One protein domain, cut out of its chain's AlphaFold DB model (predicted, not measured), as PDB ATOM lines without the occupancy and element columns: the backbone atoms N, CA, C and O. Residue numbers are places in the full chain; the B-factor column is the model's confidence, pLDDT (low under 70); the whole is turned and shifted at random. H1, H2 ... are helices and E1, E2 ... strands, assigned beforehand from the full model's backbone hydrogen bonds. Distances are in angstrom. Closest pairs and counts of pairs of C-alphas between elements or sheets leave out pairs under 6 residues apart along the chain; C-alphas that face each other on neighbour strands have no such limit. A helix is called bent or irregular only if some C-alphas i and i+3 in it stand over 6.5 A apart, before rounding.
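Overview. This is residues 2 to 59 and 83 to 134 of the 583 residues of the protein "Putative histone acetyltransferase" of Trypanosoma theileri (UniProt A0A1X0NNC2). A long, bent hairpin of two strands, E2 and E3, makes the backbone of one strongly twisted sheet; E1 and then E6 continue it beyond E2, while the short strands E4 and E5 lie along different parts of E3. One short helix, H1, packs over E2 and E3, and two long loops, residues 10 to 26 and 87 to 103, reach away from the sheet. The printed part has 110 residues, with six named strands, E1 to E6 as they follow along the chain, and after them one named helix, H1; the sheet is branched, and its neighbour pairs, E1 and E2, E1 and E6, E2 and E3, E3 and E4, and E3 and E5, are antiparallel. The class is mostly strand, with 53 residues, under half, in named elements. The whole is compact, with a radius of gyration of the C-alphas of 14.7 A and spans of 42 by 30 by 27 A.

Arrangement. Begin with E3, residues 41 to 57, and E2, residues 27 to 38, an antiparallel hairpin where N 33 and O 48 are 2.8 A apart. E2 bends by 82 degrees at residue 34, and E3 by 72 degrees at residue 52. On the other side of E2 look for E1, residues 6 to 9, with N 7 and O 30 2.9 A apart; E1, E2 and E3 form a meander, each strand the antiparallel neighbour of the one before. E2 lies on one side of E1, and the edge strand E6, residues 111 to 113, lies on the other side of E1, with N 8 and O 112 2.8 A apart. On the side of E3 away from E2, the pairing is staggered: E5, residues 104 to 107, is beside residues 46 to 49, with N 47 and O 106 2.8 A apart, and E4, residues 83 to 86, is beside residues 53 to 56, with N 83 and O 56 3.2 A apart. H1, residues 124 to 132, is on the sheet over E2 and E3, at a height over the sheet of 9.8 A. It runs slantwise to the strands, at 48 degrees to E2 on the local plane; the closest C-alphas of E2 and H1 are those of Val 33 and Cys 127, 6.4 A apart. In H1 every O i to N i+4 pair is within hydrogen-bond range.

Along the chain. Find C-alpha 41 at (-97.203, -52.505, 60.330); from there E3 runs 38.0 A to C-alpha 57 at (-66.224, -70.116, 73.571). E2 measures 26.8 A, E5 10.5 A, E1 9.8 A, E4 9.1 A and E6 6.3 A. H1 measures 12.2 A and ends at C-alpha 132, (-78.782, -52.344, 48.718).

Size, cuts and confidence. The C-alphas farthest apart are those of Ala 42 and Glu 59, at 44.6 A. Residues 60 to 82 are not printed; C-alphas 59 and 83 are 9.7 A apart across that cut. The links E1 to E2 and E4 to E5 are long. Look for pLDDT under 70 at residues 11 to 26, 56 to 59 and 83 to 101; the mean of the printed part is 73.1.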
ATOM      1  N   ARG A   2     -80.441 -46.775  68.117       91.31
ATOM      2  CA  ARG A   2     -79.840 -45.601  67.441       91.31
ATOM      3  C   ARG A   2     -78.855 -46.066  66.368       91.31
ATOM      4  O   ARG A   2     -78.301 -47.153  66.497       91.31
ATOM      5  N   GLU A   3     -78.584 -45.231  65.374       93.94
ATOM      6  CA  GLU A   3     -77.436 -45.408  64.476       93.94
ATOM      7  C   GLU A   3     -76.114 -45.394  65.262       93.94
ATOM      8  O   GLU A   3     -75.971 -44.655  66.237       93.94
ATOM      9  N   GLY A   4     -75.176 -46.266  64.886       93.75
ATOM     10  CA  GLY A   4     -73.923 -46.497  65.612       93.75
ATOM     11  C   GLY A   4     -74.074 -47.322  66.898       93.75
ATOM     12  O   GLY A   4     -73.078 -47.615  67.556       93.75
ATOM     13  N   GLN A   5     -75.290 -47.730  67.290       95.38
ATOM     14  CA  GLN A   5     -75.500 -48.437  68.557       95.38
ATOM     15  C   GLN A   5     -74.916 -49.853  68.517       95.38
ATOM     16  O   GLN A   5     -75.428 -50.742  67.829       95.38
ATOM     17  N   LYS A   6     -73.879 -50.073  69.325       94.50
ATOM     18  CA  LYS A   6     -73.246 -51.376  69.538       94.50
ATOM     19  C   LYS A   6     -74.173 -52.307  70.318       94.50
ATOM     20  O   LYS A   6     -74.747 -51.909  71.341       94.50
ATOM     21  N   CYS A   7     -74.347 -53.534  69.832       93.06
ATOM     22  CA  CYS A   7     -75.278 -54.499  70.411       93.06
ATOM     23  C   CYS A   7     -74.855 -55.964  70.206       93.06
ATOM     24  O   CYS A   7     -74.125 -56.313  69.276       93.06
ATOM     25  N   ARG A   8     -75.340 -56.822  71.109       90.81
ATOM     26  CA  ARG A   8     -75.348 -58.280  71.004       90.81
ATOM     27  C   ARG A   8     -76.673 -58.714  70.383       90.81
ATOM     28  O   ARG A   8     -77.733 -58.440  70.945       90.81
ATOM     29  N   LEU A   9     -76.596 -59.424  69.267       84.31
ATOM     30  CA  LEU A   9     -77.747 -60.059  68.628       84.31
ATOM     31  C   LEU A   9     -78.073 -61.381  69.338       84.31
ATOM     32  O   LEU A   9     -77.159 -62.149  69.661       84.31
ATOM     33  N   ASP A  10     -79.354 -61.670  69.580       75.94
ATOM     34  CA  ASP A  10     -79.734 -62.992  70.075       75.94
ATOM     35  C   ASP A  10     -79.743 -64.040  68.966       75.94
ATOM     36  O   ASP A  10     -80.518 -63.966  68.013       75.94
ATOM     37  N   VAL A  11     -78.882 -65.045  69.127       66.62
ATOM     38  CA  VAL A  11     -78.790 -66.205  68.236       66.62
ATOM     39  C   VAL A  11     -78.994 -67.530  68.969       66.62
ATOM     40  O   VAL A  11     -78.733 -68.585  68.394       66.62
ATOM     41  N   SER A  12     -79.527 -67.512  70.202       55.19
ATOM     42  CA  SER A  12     -79.980 -68.748  70.872       55.19
ATOM     43  C   SER A  12     -81.041 -69.494  70.048       55.19
ATOM     44  O   SER A  12     -81.203 -70.699  70.177       55.19
ATOM     45  N   THR A  13     -81.686 -68.768  69.132       48.25
ATOM     46  CA  THR A  13     -82.654 -69.230  68.134       48.25
ATOM     47  C   THR A  13     -82.046 -70.038  66.971       48.25
ATOM     48  O   THR A  13     -82.777 -70.752  66.285       48.25
ATOM     49  N   TRP A  14     -80.735 -69.936  66.700       47.38
ATOM     50  CA  TRP A  14     -80.116 -70.472  65.467       47.38
ATOM     51  C   TRP A  14     -79.033 -71.534  65.689       47.38
ATOM     52  O   TRP A  14     -78.608 -72.169  64.722       47.38
ATOM     53  N   ASP A  15     -78.574 -71.741  66.925       38.19
ATOM     54  CA  ASP A  15     -77.540 -72.733  67.237       38.19
ATOM     55  C   ASP A  15     -78.161 -74.077  67.650       38.19
ATOM     56  O   ASP A  15     -78.467 -74.318  68.816       38.19
ATOM     57  N   ALA A  16     -78.352 -74.969  66.675       36.59
ATOM     58  CA  ALA A  16     -78.871 -76.322  66.892       36.59
ATOM     59  C   ALA A  16     -77.780 -77.348  67.290       36.59
ATOM     60  O   ALA A  16     -77.954 -78.553  67.075       36.59
ATOM     61  N   SER A  17     -76.630 -76.898  67.810       33.00
ATOM     62  CA  SER A  17     -75.501 -77.770  68.158       33.00
ATOM     63  C   SER A  17     -75.806 -78.676  69.370       33.00
ATOM     64  O   SER A  17     -76.143 -78.181  70.447       33.00
ATOM     65  N   PRO A  18     -75.668 -80.014  69.254       31.25
ATOM     66  CA  PRO A  18     -76.107 -80.957  70.282       31.25
ATOM     67  C   PRO A  18     -75.051 -81.178  71.381       31.25
ATOM     68  O   PRO A  18     -74.507 -82.276  71.523       31.25
ATOM     69  N   MET A  19     -74.762 -80.150  72.186       30.89
ATOM     70  CA  MET A  19     -73.926 -80.275  73.390       30.89
ATOM     71  C   MET A  19     -74.601 -79.686  74.639       30.89
ATOM     72  O   MET A  19     -75.524 -78.885  74.570       30.89
ATOM     73  N   LYS A  20     -74.183 -80.197  75.805       32.16
ATOM     74  CA  LYS A  20     -74.857 -80.062  77.113       32.16
ATOM     75  C   LYS A  20     -74.990 -78.599  77.567       32.16
ATOM     76  O   LYS A  20     -74.198 -77.761  77.144       32.16
ATOM     77  N   HIS A  21     -75.896 -78.347  78.527       33.75
ATOM     78  CA  HIS A  21     -76.201 -77.067  79.212       33.75
ATOM     79  C   HIS A  21     -75.014 -76.378  79.951       33.75
ATOM     80  O   HIS A  21     -75.121 -76.006  81.116       33.75
ATOM     81  N   SER A  22     -73.861 -76.239  79.302       34.34
ATOM     82  CA  SER A  22     -72.644 -75.601  79.815       34.34
ATOM     83  C   SER A  22     -71.754 -75.032  78.702       34.34
ATOM     84  O   SER A  22     -70.877 -74.226  79.007       34.34
ATOM     85  N   ALA A  23     -71.951 -75.418  77.434       39.78
ATOM     86  CA  ALA A  23     -71.363 -74.691  76.312       39.78
ATOM     87  C   ALA A  23     -72.112 -73.356  76.157       39.78
ATOM     88  O   ALA A  23     -73.332 -73.341  76.004       39.78
ATOM     89  N   ALA A  24     -71.402 -72.231  76.253       46.59
ATOM     90  CA  ALA A  24     -72.026 -70.922  76.091       46.59
ATOM     91  C   ALA A  24     -72.348 -70.658  74.609       46.59
ATOM     92  O   ALA A  24     -71.554 -70.978  73.726       46.59
ATOM     93  N   TYR A  25     -73.512 -70.067  74.339       53.75
ATOM     94  CA  TYR A  25     -73.960 -69.766  72.977       53.75
ATOM     95  C   TYR A  25     -72.969 -68.855  72.238       53.75
ATOM     96  O   TYR A  25     -72.393 -67.934  72.833       53.75
ATOM     97  N   ALA A  26     -72.824 -69.063  70.924       62.88
ATOM     98  CA  ALA A  26     -72.073 -68.152  70.066       62.88
ATOM     99  C   ALA A  26     -72.594 -66.713  70.239       62.88
ATOM    100  O   ALA A  26     -73.782 -66.438  70.093       62.88
ATOM    101  N   THR A  27     -71.704 -65.789  70.591       74.81
ATOM    102  CA  THR A  27     -72.067 -64.417  70.956       74.81
ATOM    103  C   THR A  27     -71.765 -63.486  69.792       74.81
ATOM    104  O   THR A  27     -70.613 -63.170  69.497       74.81
ATOM    105  N   VAL A  28     -72.826 -63.074  69.100       84.50
ATOM    106  CA  VAL A  28     -72.757 -62.224  67.909       84.50
ATOM    107  C   VAL A  28     -72.795 -60.762  68.324       84.50
ATOM    108  O   VAL A  28     -73.743 -60.333  68.981       84.50
ATOM    109  N   ILE A  29     -71.774 -59.999  67.935       88.38
ATOM    110  CA  ILE A  29     -71.626 -58.581  68.267       88.38
ATOM    111  C   ILE A  29     -71.569 -57.767  66.979       88.38
ATOM    112  O   ILE A  29     -70.848 -58.101  66.036       88.38
ATOM    113  N   GLY A  30     -72.325 -56.676  66.955       91.94
ATOM    114  CA  GLY A  30     -72.457 -55.821  65.789       91.94
ATOM    115  C   GLY A  30     -72.953 -54.425  66.127       91.94
ATOM    116  O   GLY A  30     -72.980 -54.009  67.289       91.94
ATOM    117  N   VAL A  31     -73.323 -53.700  65.078       94.50
ATOM    118  CA  VAL A  31     -73.721 -52.293  65.127       94.50
ATOM    119  C   VAL A  31     -75.030 -52.081  64.373       94.50
ATOM    120  O   VAL A  31     -75.256 -52.679  63.320       94.50
ATOM    121  N   VAL A  32     -75.895 -51.216  64.906       96.50
ATOM    122  CA  VAL A  32     -77.084 -50.732  64.195       96.50
ATOM    123  C   VAL A  32     -76.681 -49.647  63.194       96.50
ATOM    124  O   VAL A  32     -76.190 -48.587  63.583       96.50
ATOM    125  N   VAL A  33     -76.903 -49.907  61.906       96.81
ATOM    126  CA  VAL A  33     -76.530 -49.025  60.783       96.81
ATOM    127  C   VAL A  33     -77.648 -48.041  60.415       96.81
ATOM    128  O   VAL A  33     -77.374 -46.987  59.856       96.81
ATOM    129  N   GLY A  34     -78.902 -48.365  60.737       95.19
ATOM    130  CA  GLY A  34     -80.072 -47.539  60.434       95.19
ATOM    131  C   GLY A  34     -81.382 -48.276  60.707       95.19
ATOM    132  O   GLY A  34     -81.372 -49.428  61.154       95.19
ATOM    133  N   GLU A  35     -82.512 -47.618  60.441       95.44
ATOM    134  CA  GLU A  35     -83.854 -48.164  60.677       95.44
ATOM    135  C   GLU A  35     -84.805 -48.028  59.478       95.44
ATOM    136  O   GLU A  35     -84.665 -47.145  58.631       95.44
ATOM    137  N   ARG A  36     -85.792 -48.928  59.405       94.62
ATOM    138  CA  ARG A  36     -86.910 -48.908  58.448       94.62
ATOM    139  C   ARG A  36     -88.194 -49.350  59.147       94.62
ATOM    140  O   ARG A  36     -88.170 -50.159  60.071       94.62
ATOM    141  N   ARG A  37     -89.342 -48.855  58.679       94.75
ATOM    142  CA  ARG A  37     -90.662 -49.317  59.146       94.75
ATOM    143  C   ARG A  37     -91.105 -50.561  58.387       94.75
ATOM    144  O   ARG A  37     -90.739 -50.743  57.225       94.75
ATOM    145  N   HIS A  38     -91.916 -51.399  59.020       93.75
ATOM    146  CA  HIS A  38     -92.516 -52.548  58.357       93.75
ATOM    147  C   HIS A  38     -93.697 -52.139  57.458       93.75
ATOM    148  O   HIS A  38     -94.520 -51.305  57.832       93.75
ATOM    149  N   ARG A  39     -93.808 -52.748  56.271       92.38
ATOM    150  CA  ARG A  39     -94.841 -52.450  55.263       92.38
ATOM    151  C   ARG A  39     -96.263 -52.610  55.805       92.38
ATOM    152  O   ARG A  39     -97.069 -51.694  55.682       92.38
ATOM    153  N   ASP A  40     -96.558 -53.771  56.386       89.94
ATOM    154  CA  ASP A  40     -97.900 -54.111  56.881       89.94
ATOM    155  C   ASP A  40     -98.150 -53.588  58.310       89.94
ATOM    156  O   ASP A  40     -99.231 -53.777  58.858       89.94
ATOM    157  N   ASP A  41     -97.149 -52.959  58.938       89.00
ATOM    158  CA  ASP A  41     -97.203 -52.505  60.330       89.00
ATOM    159  C   ASP A  41     -96.324 -51.261  60.517       89.00
ATOM    160  O   ASP A  41     -95.138 -51.339  60.835       89.00
ATOM    161  N   ALA A  42     -96.921 -50.085  60.331       87.94
ATOM    162  CA  ALA A  42     -96.213 -48.812  60.436       87.94
ATOM    163  C   ALA A  42     -95.769 -48.450  61.872       87.94
ATOM    164  O   ALA A  42     -95.111 -47.416  62.045       87.94
ATOM    165  N   SER A  43     -96.128 -49.251  62.887       89.62
ATOM    166  CA  SER A  43     -95.651 -49.102  64.271       89.62
ATOM    167  C   SER A  43     -94.357 -49.882  64.527       89.62
ATOM    168  O   SER A  43     -93.503 -49.421  65.284       89.62
ATOM    169  N   ARG A  44     -94.179 -51.013  63.835       90.31
ATOM    170  CA  ARG A  44     -92.993 -51.867  63.901       90.31
ATOM    171  C   ARG A  44     -91.814 -51.236  63.155       90.31
ATOM    172  O   ARG A  44     -91.842 -51.068  61.933       90.31
ATOM    173  N   VAL A  45     -90.758 -50.924  63.902       93.94
ATOM    174  CA  VAL A  45     -89.476 -50.426  63.389       93.94
ATOM    175  C   VAL A  45     -88.445 -51.549  63.469       93.94
ATOM    176  O   VAL A  45     -88.247 -52.134  64.531       93.94
ATOM    177  N   LEU A  46     -87.792 -51.841  62.344       94.62
ATOM    178  CA  LEU A  46     -86.694 -52.797  62.262       94.62
ATOM    179  C   LEU A  46     -85.373 -52.062  62.031       94.62
ATOM    180  O   LEU A  46     -85.293 -51.092  61.277       94.62
ATOM    181  N   TYR A  47     -84.327 -52.589  62.649       95.31
ATOM    182  CA  TYR A  47     -82.970 -52.071  62.636       95.31
ATOM    183  C   TYR A  47     -82.076 -52.936  61.754       95.31
ATOM    184  O   TYR A  47     -82.117 -54.163  61.856       95.31
ATOM    185  N   TYR A  48     -81.258 -52.314  60.903       95.12
ATOM    186  CA  TYR A  48     -80.217 -53.037  60.177       95.12
ATOM    187  C   TYR A  48     -79.029 -53.272  61.102       95.12
ATOM    188  O   TYR A  48     -78.337 -52.328  61.485       95.12
ATOM    189  N   PHE A  49     -78.793 -54.529  61.450       93.19
ATOM    190  CA  PHE A  49     -77.599 -54.969  62.156       93.19
ATOM    191  C   PHE A  49     -76.512 -55.318  61.135       93.19
ATOM    192  O   PHE A  49     -76.786 -56.023  60.162       93.19
ATOM    193  N   HIS A  50     -75.285 -54.851  61.365       92.69
ATOM    194  CA  HIS A  50     -74.084 -55.318  60.672       92.69
ATOM    195  C   HIS A  50     -73.157 -56.040  61.658       92.69
ATOM    196  O   HIS A  50     -72.886 -55.540  62.754       92.69
ATOM    197  N   THR A  51     -72.677 -57.223  61.270       89.31
ATOM    198  CA  THR A  51     -71.903 -58.120  62.132       89.31
ATOM    199  C   THR A  51     -70.428 -57.716  62.191       89.31
ATOM    200  O   THR A  51     -69.699 -57.887  61.219       89.31
ATOM    201  N   LEU A  52     -69.954 -57.270  63.358       86.88
ATOM    202  CA  LEU A  52     -68.547 -56.898  63.565       86.88
ATOM    203  C   LEU A  52     -67.679 -58.111  63.934       86.88
ATOM    204  O   LEU A  52     -66.596 -58.306  63.380       86.88
ATOM    205  N   ARG A  53     -68.147 -58.945  64.872       81.00
ATOM    206  CA  ARG A  53     -67.463 -60.184  65.276       81.00
ATOM    207  C   ARG A  53     -68.418 -61.215  65.852       81.00
ATOM    208  O   ARG A  53     -69.487 -60.881  66.364       81.00
ATOM    209  N   ILE A  54     -67.995 -62.475  65.828       77.75
ATOM    210  CA  ILE A  54     -68.727 -63.583  66.444       77.75
ATOM    211  C   ILE A  54     -67.778 -64.295  67.400       77.75
ATOM    212  O   ILE A  54     -66.837 -64.972  66.988       77.75
ATOM    213  N   GLU A  55     -68.022 -64.116  68.694       71.31
ATOM    214  CA  GLU A  55     -67.254 -64.761  69.751       71.31
ATOM    215  C   GLU A  55     -67.768 -66.186  69.951       71.31
ATOM    216  O   GLU A  55     -68.938 -66.396  70.288       71.31
ATOM    217  N   ARG A  56     -66.888 -67.175  69.784       62.25
ATOM    218  CA  ARG A  56     -67.160 -68.556  70.198       62.25
ATOM    219  C   ARG A  56     -66.389 -68.868  71.486       62.25
ATOM    220  O   ARG A  56     -65.240 -68.429  71.625       62.25
ATOM    221  N   PRO A  57     -66.982 -69.607  72.442       52.09
ATOM    222  CA  PRO A  57     -66.224 -70.116  73.571       52.09
ATOM    223  C   PRO A  57     -65.280 -71.203  73.059       52.09
ATOM    224  O   PRO A  57     -65.723 -72.179  72.458       52.09
ATOM    225  N   ILE A  58     -63.984 -71.045  73.318       45.41
ATOM    226  CA  ILE A  58     -63.029 -72.135  73.123       45.41
ATOM    227  C   ILE A  58     -63.264 -73.133  74.256       45.41
ATOM    228  O   ILE A  58     -62.979 -72.824  75.414       45.41
ATOM    229  N   GLU A  59     -63.727 -74.343  73.938       39.78
ATOM    230  CA  GLU A  59     -63.452 -75.480  74.818       39.78
ATOM    231  C   GLU A  59     -61.931 -75.661  74.849       39.78
ATOM    232  O   GLU A  59     -61.323 -76.081  73.861       39.78
ATOM    233  N   GLU A  83     -62.226 -67.391  71.104       40.72
ATOM    234  CA  GLU A  83     -61.931 -67.352  69.670       40.72
ATOM    235  C   GLU A  83     -62.655 -66.146  69.074       40.72
ATOM    236  O   GLU A  83     -63.882 -66.119  68.960       40.72
ATOM    237  N   GLU A  84     -61.881 -65.110  68.759       38.44
ATOM    238  CA  GLU A  84     -62.370 -63.923  68.069       38.44
ATOM    239  C   GLU A  84     -62.297 -64.174  66.562       38.44
ATOM    240  O   GLU A  84     -61.309 -63.859  65.901       38.44
ATOM    241  N   LEU A  85     -63.357 -64.781  66.022       43.97
ATOM    242  CA  LEU A  85     -63.547 -64.884  64.583       43.97
ATOM    243  C   LEU A  85     -63.959 -63.502  64.059       43.97
ATOM    244  O   LEU A  85     -65.134 -63.120  64.106       43.97
ATOM    245  N   SER A  86     -62.969 -62.736  63.600       37.50
ATOM    246  CA  SER A  86     -63.192 -61.475  62.900       37.50
ATOM    247  C   SER A  86     -63.908 -61.737  61.573       37.50
ATOM    248  O   SER A  86     -63.524 -62.609  60.790       37.50
ATOM    249  N   VAL A  87     -64.986 -60.992  61.324       43.03
ATOM    250  CA  VAL A  87     -65.763 -61.124  60.089       43.03
ATOM    251  C   VAL A  87     -65.000 -60.423  58.969       43.03
ATOM    252  O   VAL A  87     -64.880 -59.200  58.946       43.03
ATOM    253  N   GLY A  88     -64.468 -61.195  58.022       42.22
ATOM    254  CA  GLY A  88     -63.882 -60.632  56.810       42.22
ATOM    255  C   GLY A  88     -64.993 -60.119  55.899       42.22
ATOM    256  O   GLY A  88     -65.788 -60.935  55.444       42.22
ATOM    257  N   ALA A  89     -65.032 -58.804  55.650       35.56
ATOM    258  CA  ALA A  89     -65.955 -58.005  54.812       35.56
ATOM    259  C   ALA A  89     -67.452 -58.401  54.786       35.56
ATOM    260  O   ALA A  89     -68.304 -57.593  55.138       35.56
ATOM    261  N   HIS A  90     -67.792 -59.623  54.363       38.59
ATOM    262  CA  HIS A  90     -69.159 -60.140  54.262       38.59
ATOM    263  C   HIS A  90     -69.321 -61.617  54.709       38.59
ATOM    264  O   HIS A  90     -70.250 -62.273  54.230       38.59
ATOM    265  N   ALA A  91     -68.421 -62.213  55.508       38.06
ATOM    266  CA  ALA A  91     -68.519 -63.634  55.892       38.06
ATOM    267  C   ALA A  91     -67.746 -64.037  57.165       38.06
ATOM    268  O   ALA A  91     -66.577 -63.684  57.327       38.06
ATOM    269  N   LEU A  92     -68.335 -64.924  57.979       40.50
ATOM    270  CA  LEU A  92     -67.561 -66.014  58.583       40.50
ATOM    271  C   LEU A  92     -67.388 -67.131  57.563       40.50
ATOM    272  O   LEU A  92     -68.380 -67.738  57.164       40.50
ATOM    273  N   ASN A  93     -66.145 -67.487  57.258       38.06
ATOM    274  CA  ASN A  93     -65.843 -68.771  56.638       38.06
ATOM    275  C   ASN A  93     -65.667 -69.815  57.747       38.06
ATOM    276  O   ASN A  93     -64.723 -69.744  58.534       38.06
ATOM    277  N   SER A  94     -66.562 -70.799  57.816       42.94
ATOM    278  CA  SER A  94     -66.299 -72.008  58.606       42.94
ATOM    279  C   SER A  94     -65.152 -72.829  57.995       42.94
ATOM    280  O   SER A  94     -64.845 -72.690  56.811       42.94
ATOM    281  N   ALA A  95     -64.569 -73.765  58.753       35.66
ATOM    282  CA  ALA A  95     -63.544 -74.685  58.238       35.66
ATOM    283  C   ALA A  95     -64.028 -75.589  57.074       35.66
ATOM    284  O   ALA A  95     -63.211 -76.213  56.405       35.66
ATOM    285  N   GLY A  96     -65.344 -75.651  56.822       40.72
ATOM    286  CA  GLY A  96     -65.955 -76.309  55.658       40.72
ATOM    287  C   GLY A  96     -66.352 -75.362  54.516       40.72
ATOM    288  O   GLY A  96     -67.036 -75.796  53.596       40.72
ATOM    289  N   GLY A  97     -65.988 -74.077  54.577       44.97
ATOM    290  CA  GLY A  97     -66.279 -73.072  53.544       44.97
ATOM    291  C   GLY A  97     -67.653 -72.390  53.631       44.97
ATOM    292  O   GLY A  97     -67.861 -71.403  52.937       44.97
ATOM    293  N   PHE A  98     -68.565 -72.860  54.491       43.34
ATOM    294  CA  PHE A  98     -69.895 -72.251  54.677       43.34
ATOM    295  C   PHE A  98     -69.800 -70.822  55.213       43.34
ATOM    296  O   PHE A  98     -69.060 -70.583  56.179       43.34
ATOM    297  N   LYS A  99     -70.570 -69.921  54.591       50.81
ATOM    298  CA  LYS A  99     -70.607 -68.474  54.809       50.81
ATOM    299  C   LYS A  99     -71.778 -68.097  55.713       50.81
ATOM    300  O   LYS A  99     -72.909 -67.916  55.264       50.81
ATOM    301  N   TYR A 100     -71.488 -67.901  56.997       53.59
ATOM    302  CA  TYR A 100     -72.455 -67.338  57.940       53.59
ATOM    303  C   TYR A 100     -72.291 -65.817  58.011       53.59
ATOM    304  O   TYR A 100     -71.192 -65.308  58.236       53.59
ATOM    305  N   SER A 101     -73.390 -65.090  57.828       67.50
ATOM    306  CA  SER A 101     -73.513 -63.656  58.102       67.50
ATOM    307  C   SER A 101     -74.836 -63.437  58.825       67.50
ATOM    308  O   SER A 101     -75.835 -64.078  58.495       67.50
ATOM    309  N   PHE A 102     -74.832 -62.549  59.814       79.62
ATOM    310  CA  PHE A 102     -76.018 -62.176  60.578       79.62
ATOM    311  C   PHE A 102     -76.449 -60.737  60.268       79.62
ATOM    312  O   PHE A 102     -77.092 -60.082  61.078       79.62
ATOM    313  N   ASP A 103     -76.096 -60.244  59.080       86.56
ATOM    314  CA  ASP A 103     -76.454 -58.904  58.631       86.56
ATOM    315  C   ASP A 103     -77.927 -58.845  58.192       86.56
ATOM    316  O   ASP A 103     -78.496 -59.824  57.698       86.56
ATOM    317  N   GLY A 104     -78.569 -57.687  58.350       89.06
ATOM    318  CA  GLY A 104     -79.942 -57.452  57.888       89.06
ATOM    319  C   GLY A 104     -80.874 -56.905  58.963       89.06
ATOM    320  O   GLY A 104     -80.440 -56.406  59.994       89.06
ATOM    321  N   TRP A 105     -82.179 -56.995  58.701       90.88
ATOM    322  CA  TRP A 105     -83.225 -56.330  59.486       90.88
ATOM    323  C   TRP A 105     -83.706 -57.159  60.683       90.88
ATOM    324  O   TRP A 105     -84.031 -58.338  60.525       90.88
ATOM    325  N   TYR A 106     -83.796 -56.524  61.854       88.69
ATOM    326  CA  TYR A 106     -84.210 -57.128  63.124       88.69
ATOM    327  C   TYR A 106     -85.100 -56.192  63.943       88.69
ATOM    328  O   TYR A 106     -84.865 -54.985  63.981       88.69
ATOM    329  N   ASP A 107     -86.076 -56.741  64.659       87.81
ATOM    330  CA  ASP A 107     -86.768 -56.024  65.732       87.81
ATOM    331  C   ASP A 107     -85.835 -55.759  66.926       87.81
ATOM    332  O   ASP A 107     -84.932 -56.547  67.218       87.81
ATOM    333  N   GLU A 108     -86.096 -54.682  67.672       88.00
ATOM    334  CA  GLU A 108     -85.303 -54.294  68.850       88.00
ATOM    335  C   GLU A 108     -85.260 -55.381  69.944       88.00
ATOM    336  O   GLU A 108     -84.269 -55.481  70.663       88.00
ATOM    337  N   ILE A 109     -86.268 -56.266  70.015       84.69
ATOM    338  CA  ILE A 109     -86.311 -57.390  70.972       84.69
ATOM    339  C   ILE A 109     -85.158 -58.396  70.809       84.69
ATOM    340  O   ILE A 109     -84.835 -59.101  71.762       84.69
ATOM    341  N   PHE A 110     -84.514 -58.451  69.636       84.25
ATOM    342  CA  PHE A 110     -83.365 -59.326  69.375       84.25
ATOM    343  C   PHE A 110     -82.010 -58.635  69.614       84.25
ATOM    344  O   PHE A 110     -80.972 -59.279  69.461       84.25
ATOM    345  N   LEU A 111     -81.992 -57.340  69.955       89.38
ATOM    346  CA  LEU A 111     -80.794 -56.495  69.947       89.38
ATOM    347  C   LEU A 111     -80.486 -55.913  71.337       89.38
ATOM    348  O   LEU A 111     -80.866 -54.790  71.671       89.38
ATOM    349  N   TYR A 112     -79.721 -56.646  72.143       91.06
ATOM    350  CA  TYR A 112     -79.277 -56.160  73.452       91.06
ATOM    351  C   TYR A 112     -78.138 -55.153  73.284       91.06
ATOM    352  O   TYR A 112     -77.064 -55.512  72.806       91.06
ATOM    353  N   LYS A 113     -78.327 -53.897  73.696       92.75
ATOM    354  CA  LYS A 113     -77.229 -52.913  73.761       92.75
ATOM    355  C   LYS A 113     -76.097 -53.449  74.646       92.75
ATOM    356  O   LYS A 113     -76.370 -54.089  75.659       92.75
ATOM    357  N   ILE A 114     -74.849 -53.182  74.262       87.94
ATOM    358  CA  ILE A 114     -73.683 -53.516  75.099       87.94
ATOM    359  C   ILE A 114     -73.330 -52.311  75.979       87.94
ATOM    360  O   ILE A 114     -73.322 -52.441  77.198       87.94
ATOM    361  N   ASP A 115     -73.180 -51.133  75.369       79.50
ATOM    362  CA  ASP A 115     -72.892 -49.865  76.046       79.50
ATOM    363  C   ASP A 115     -73.914 -48.804  75.596       79.50
ATOM    364  O   ASP A 115     -74.141 -48.627  74.398       79.50
ATOM    365  N   GLU A 116     -74.584 -48.109  76.524       74.00
ATOM    366  CA  GLU A 116     -75.662 -47.158  76.175       74.00
ATOM    367  C   GLU A 116     -75.178 -45.742  75.812       74.00
ATOM    368  O   GLU A 116     -75.961 -44.948  75.288       74.00
ATOM    369  N   GLU A 117     -73.908 -45.406  76.047       74.88
ATOM    370  CA  GLU A 117     -73.365 -44.060  75.790       74.88
ATOM    371  C   GLU A 117     -72.397 -44.000  74.596       74.88
ATOM    372  O   GLU A 117     -72.302 -42.958  73.949       74.88
ATOM    373  N   GLU A 118     -71.734 -45.108  74.250       84.00
ATOM    374  CA  GLU A 118     -70.785 -45.178  73.132       84.00
ATOM    375  C   GLU A 118     -71.486 -45.540  71.808       84.00
ATOM    376  O   GLU A 118     -72.327 -46.444  71.752       84.00
ATOM    377  N   LEU A 119     -71.142 -44.826  70.731       89.81
ATOM    378  CA  LEU A 119     -71.649 -45.056  69.376       89.81
ATOM    379  C   LEU A 119     -70.481 -45.253  68.405       89.81
ATOM    380  O   LEU A 119     -69.600 -44.401  68.294       89.81
ATOM    381  N   GLU A 120     -70.504 -46.370  67.684       89.31
ATOM    382  CA  GLU A 120     -69.513 -46.721  66.668       89.31
ATOM    383  C   GLU A 120     -69.700 -45.850  65.408       89.31
ATOM    384  O   GLU A 120     -70.828 -45.722  64.916       89.31
ATOM    385  N   PRO A 121     -68.630 -45.268  64.833       91.94
ATOM    386  CA  PRO A 121     -68.733 -44.471  63.616       91.94
ATOM    387  C   PRO A 121     -69.083 -45.361  62.414       91.94
ATOM    388  O   PRO A 121     -68.308 -46.236  62.021       91.94
ATOM    389  N   LEU A 122     -70.249 -45.125  61.807       93.38
ATOM    390  CA  LEU A 122     -70.741 -45.943  60.698       93.38
ATOM    391  C   LEU A 122     -69.861 -45.811  59.448       93.38
ATOM    392  O   LEU A 122     -69.684 -44.724  58.890       93.38
ATOM    393  N   GLN A 123     -69.338 -46.942  58.975       93.50
ATOM    394  CA  GLN A 123     -68.577 -47.002  57.732       93.50
ATOM    395  C   GLN A 123     -69.516 -46.932  56.524       93.50
ATOM    396  O   GLN A 123     -70.566 -47.574  56.487       93.50
ATOM    397  N   ARG A 124     -69.100 -46.199  55.483       93.88
ATOM    398  CA  ARG A 124     -69.883 -46.015  54.248       93.88
ATOM    399  C   ARG A 124     -70.284 -47.342  53.592       93.88
ATOM    400  O   ARG A 124     -71.354 -47.428  53.001       93.88
ATOM    401  N   GLU A 125     -69.437 -48.362  53.696       92.50
ATOM    402  CA  GLU A 125     -69.684 -49.702  53.154       92.50
ATOM    403  C   GLU A 125     -70.885 -50.385  53.823       92.50
ATOM    404  O   GLU A 125     -71.711 -50.973  53.126       92.50
ATOM    405  N   TRP A 126     -71.057 -50.216  55.137       93.56
ATOM    406  CA  TRP A 126     -72.206 -50.742  55.881       93.56
ATOM    407  C   TRP A 126     -73.503 -50.046  55.457       93.56
ATOM    408  O   TRP A 126     -74.511 -50.707  55.213       93.56
ATOM    409  N   CYS A 127     -73.471 -48.718  55.294       93.94
ATOM    410  CA  CYS A 127     -74.624 -47.952  54.818       93.94
ATOM    411  C   CYS A 127     -75.022 -48.365  53.391       93.94
ATOM    412  O   CYS A 127     -76.197 -48.604  53.129       93.94
ATOM    413  N   MET A 128     -74.051 -48.543  52.486       93.19
ATOM    414  CA  MET A 128     -74.316 -49.032  51.127       93.19
ATOM    415  C   MET A 128     -74.870 -50.467  51.123       93.19
ATOM    416  O   MET A 128     -75.777 -50.758  50.345       93.19
ATOM    417  N   ALA A 129     -74.387 -51.352  52.004       90.62
ATOM    418  CA  ALA A 129     -74.935 -52.702  52.162       90.62
ATOM    419  C   ALA A 129     -76.390 -52.679  52.671       90.62
ATOM    420  O   ALA A 129     -77.241 -53.389  52.135       90.62
ATOM    421  N   MET A 130     -76.707 -51.810  53.636       92.62
ATOM    422  CA  MET A 130     -78.070 -51.575  54.121       92.62
ATOM    423  C   MET A 130     -78.995 -51.026  53.019       92.62
ATOM    424  O   MET A 130     -80.108 -51.521  52.835       92.62
ATOM    425  N   GLU A 131     -78.554 -50.016  52.265       91.38
ATOM    426  CA  GLU A 131     -79.305 -49.411  51.152       91.38
ATOM    427  C   GLU A 131     -79.593 -50.402  50.017       91.38
ATOM    428  O   GLU A 131     -80.668 -50.362  49.412       91.38
ATOM    429  N   GLN A 132     -78.646 -51.301  49.736       89.50
ATOM    430  CA  GLN A 132     -78.782 -52.344  48.718       89.50
ATOM    431  C   GLN A 132     -79.556 -53.570  49.217       89.50
ATOM    432  O   GLN A 132     -80.073 -54.323  48.395       89.50
ATOM    433  N   ASN A 133     -79.685 -53.764  50.534       87.44
ATOM    434  CA  ASN A 133     -80.423 -54.889  51.090       87.44
ATOM    435  C   ASN A 133     -81.935 -54.762  50.823       87.44
ATOM    436  O   ASN A 133     -82.636 -53.926  51.408       87.44
ATOM    437  N   THR A 134     -82.416 -55.641  49.943       85.38
ATOM    438  CA  THR A 134     -83.825 -55.840  49.578       85.38
ATOM    439  C   THR A 134     -84.369 -57.195  50.039       85.38
ATOM    440  O   THR A 134     -85.486 -57.553  49.672       85.38
TER     441      THR A 134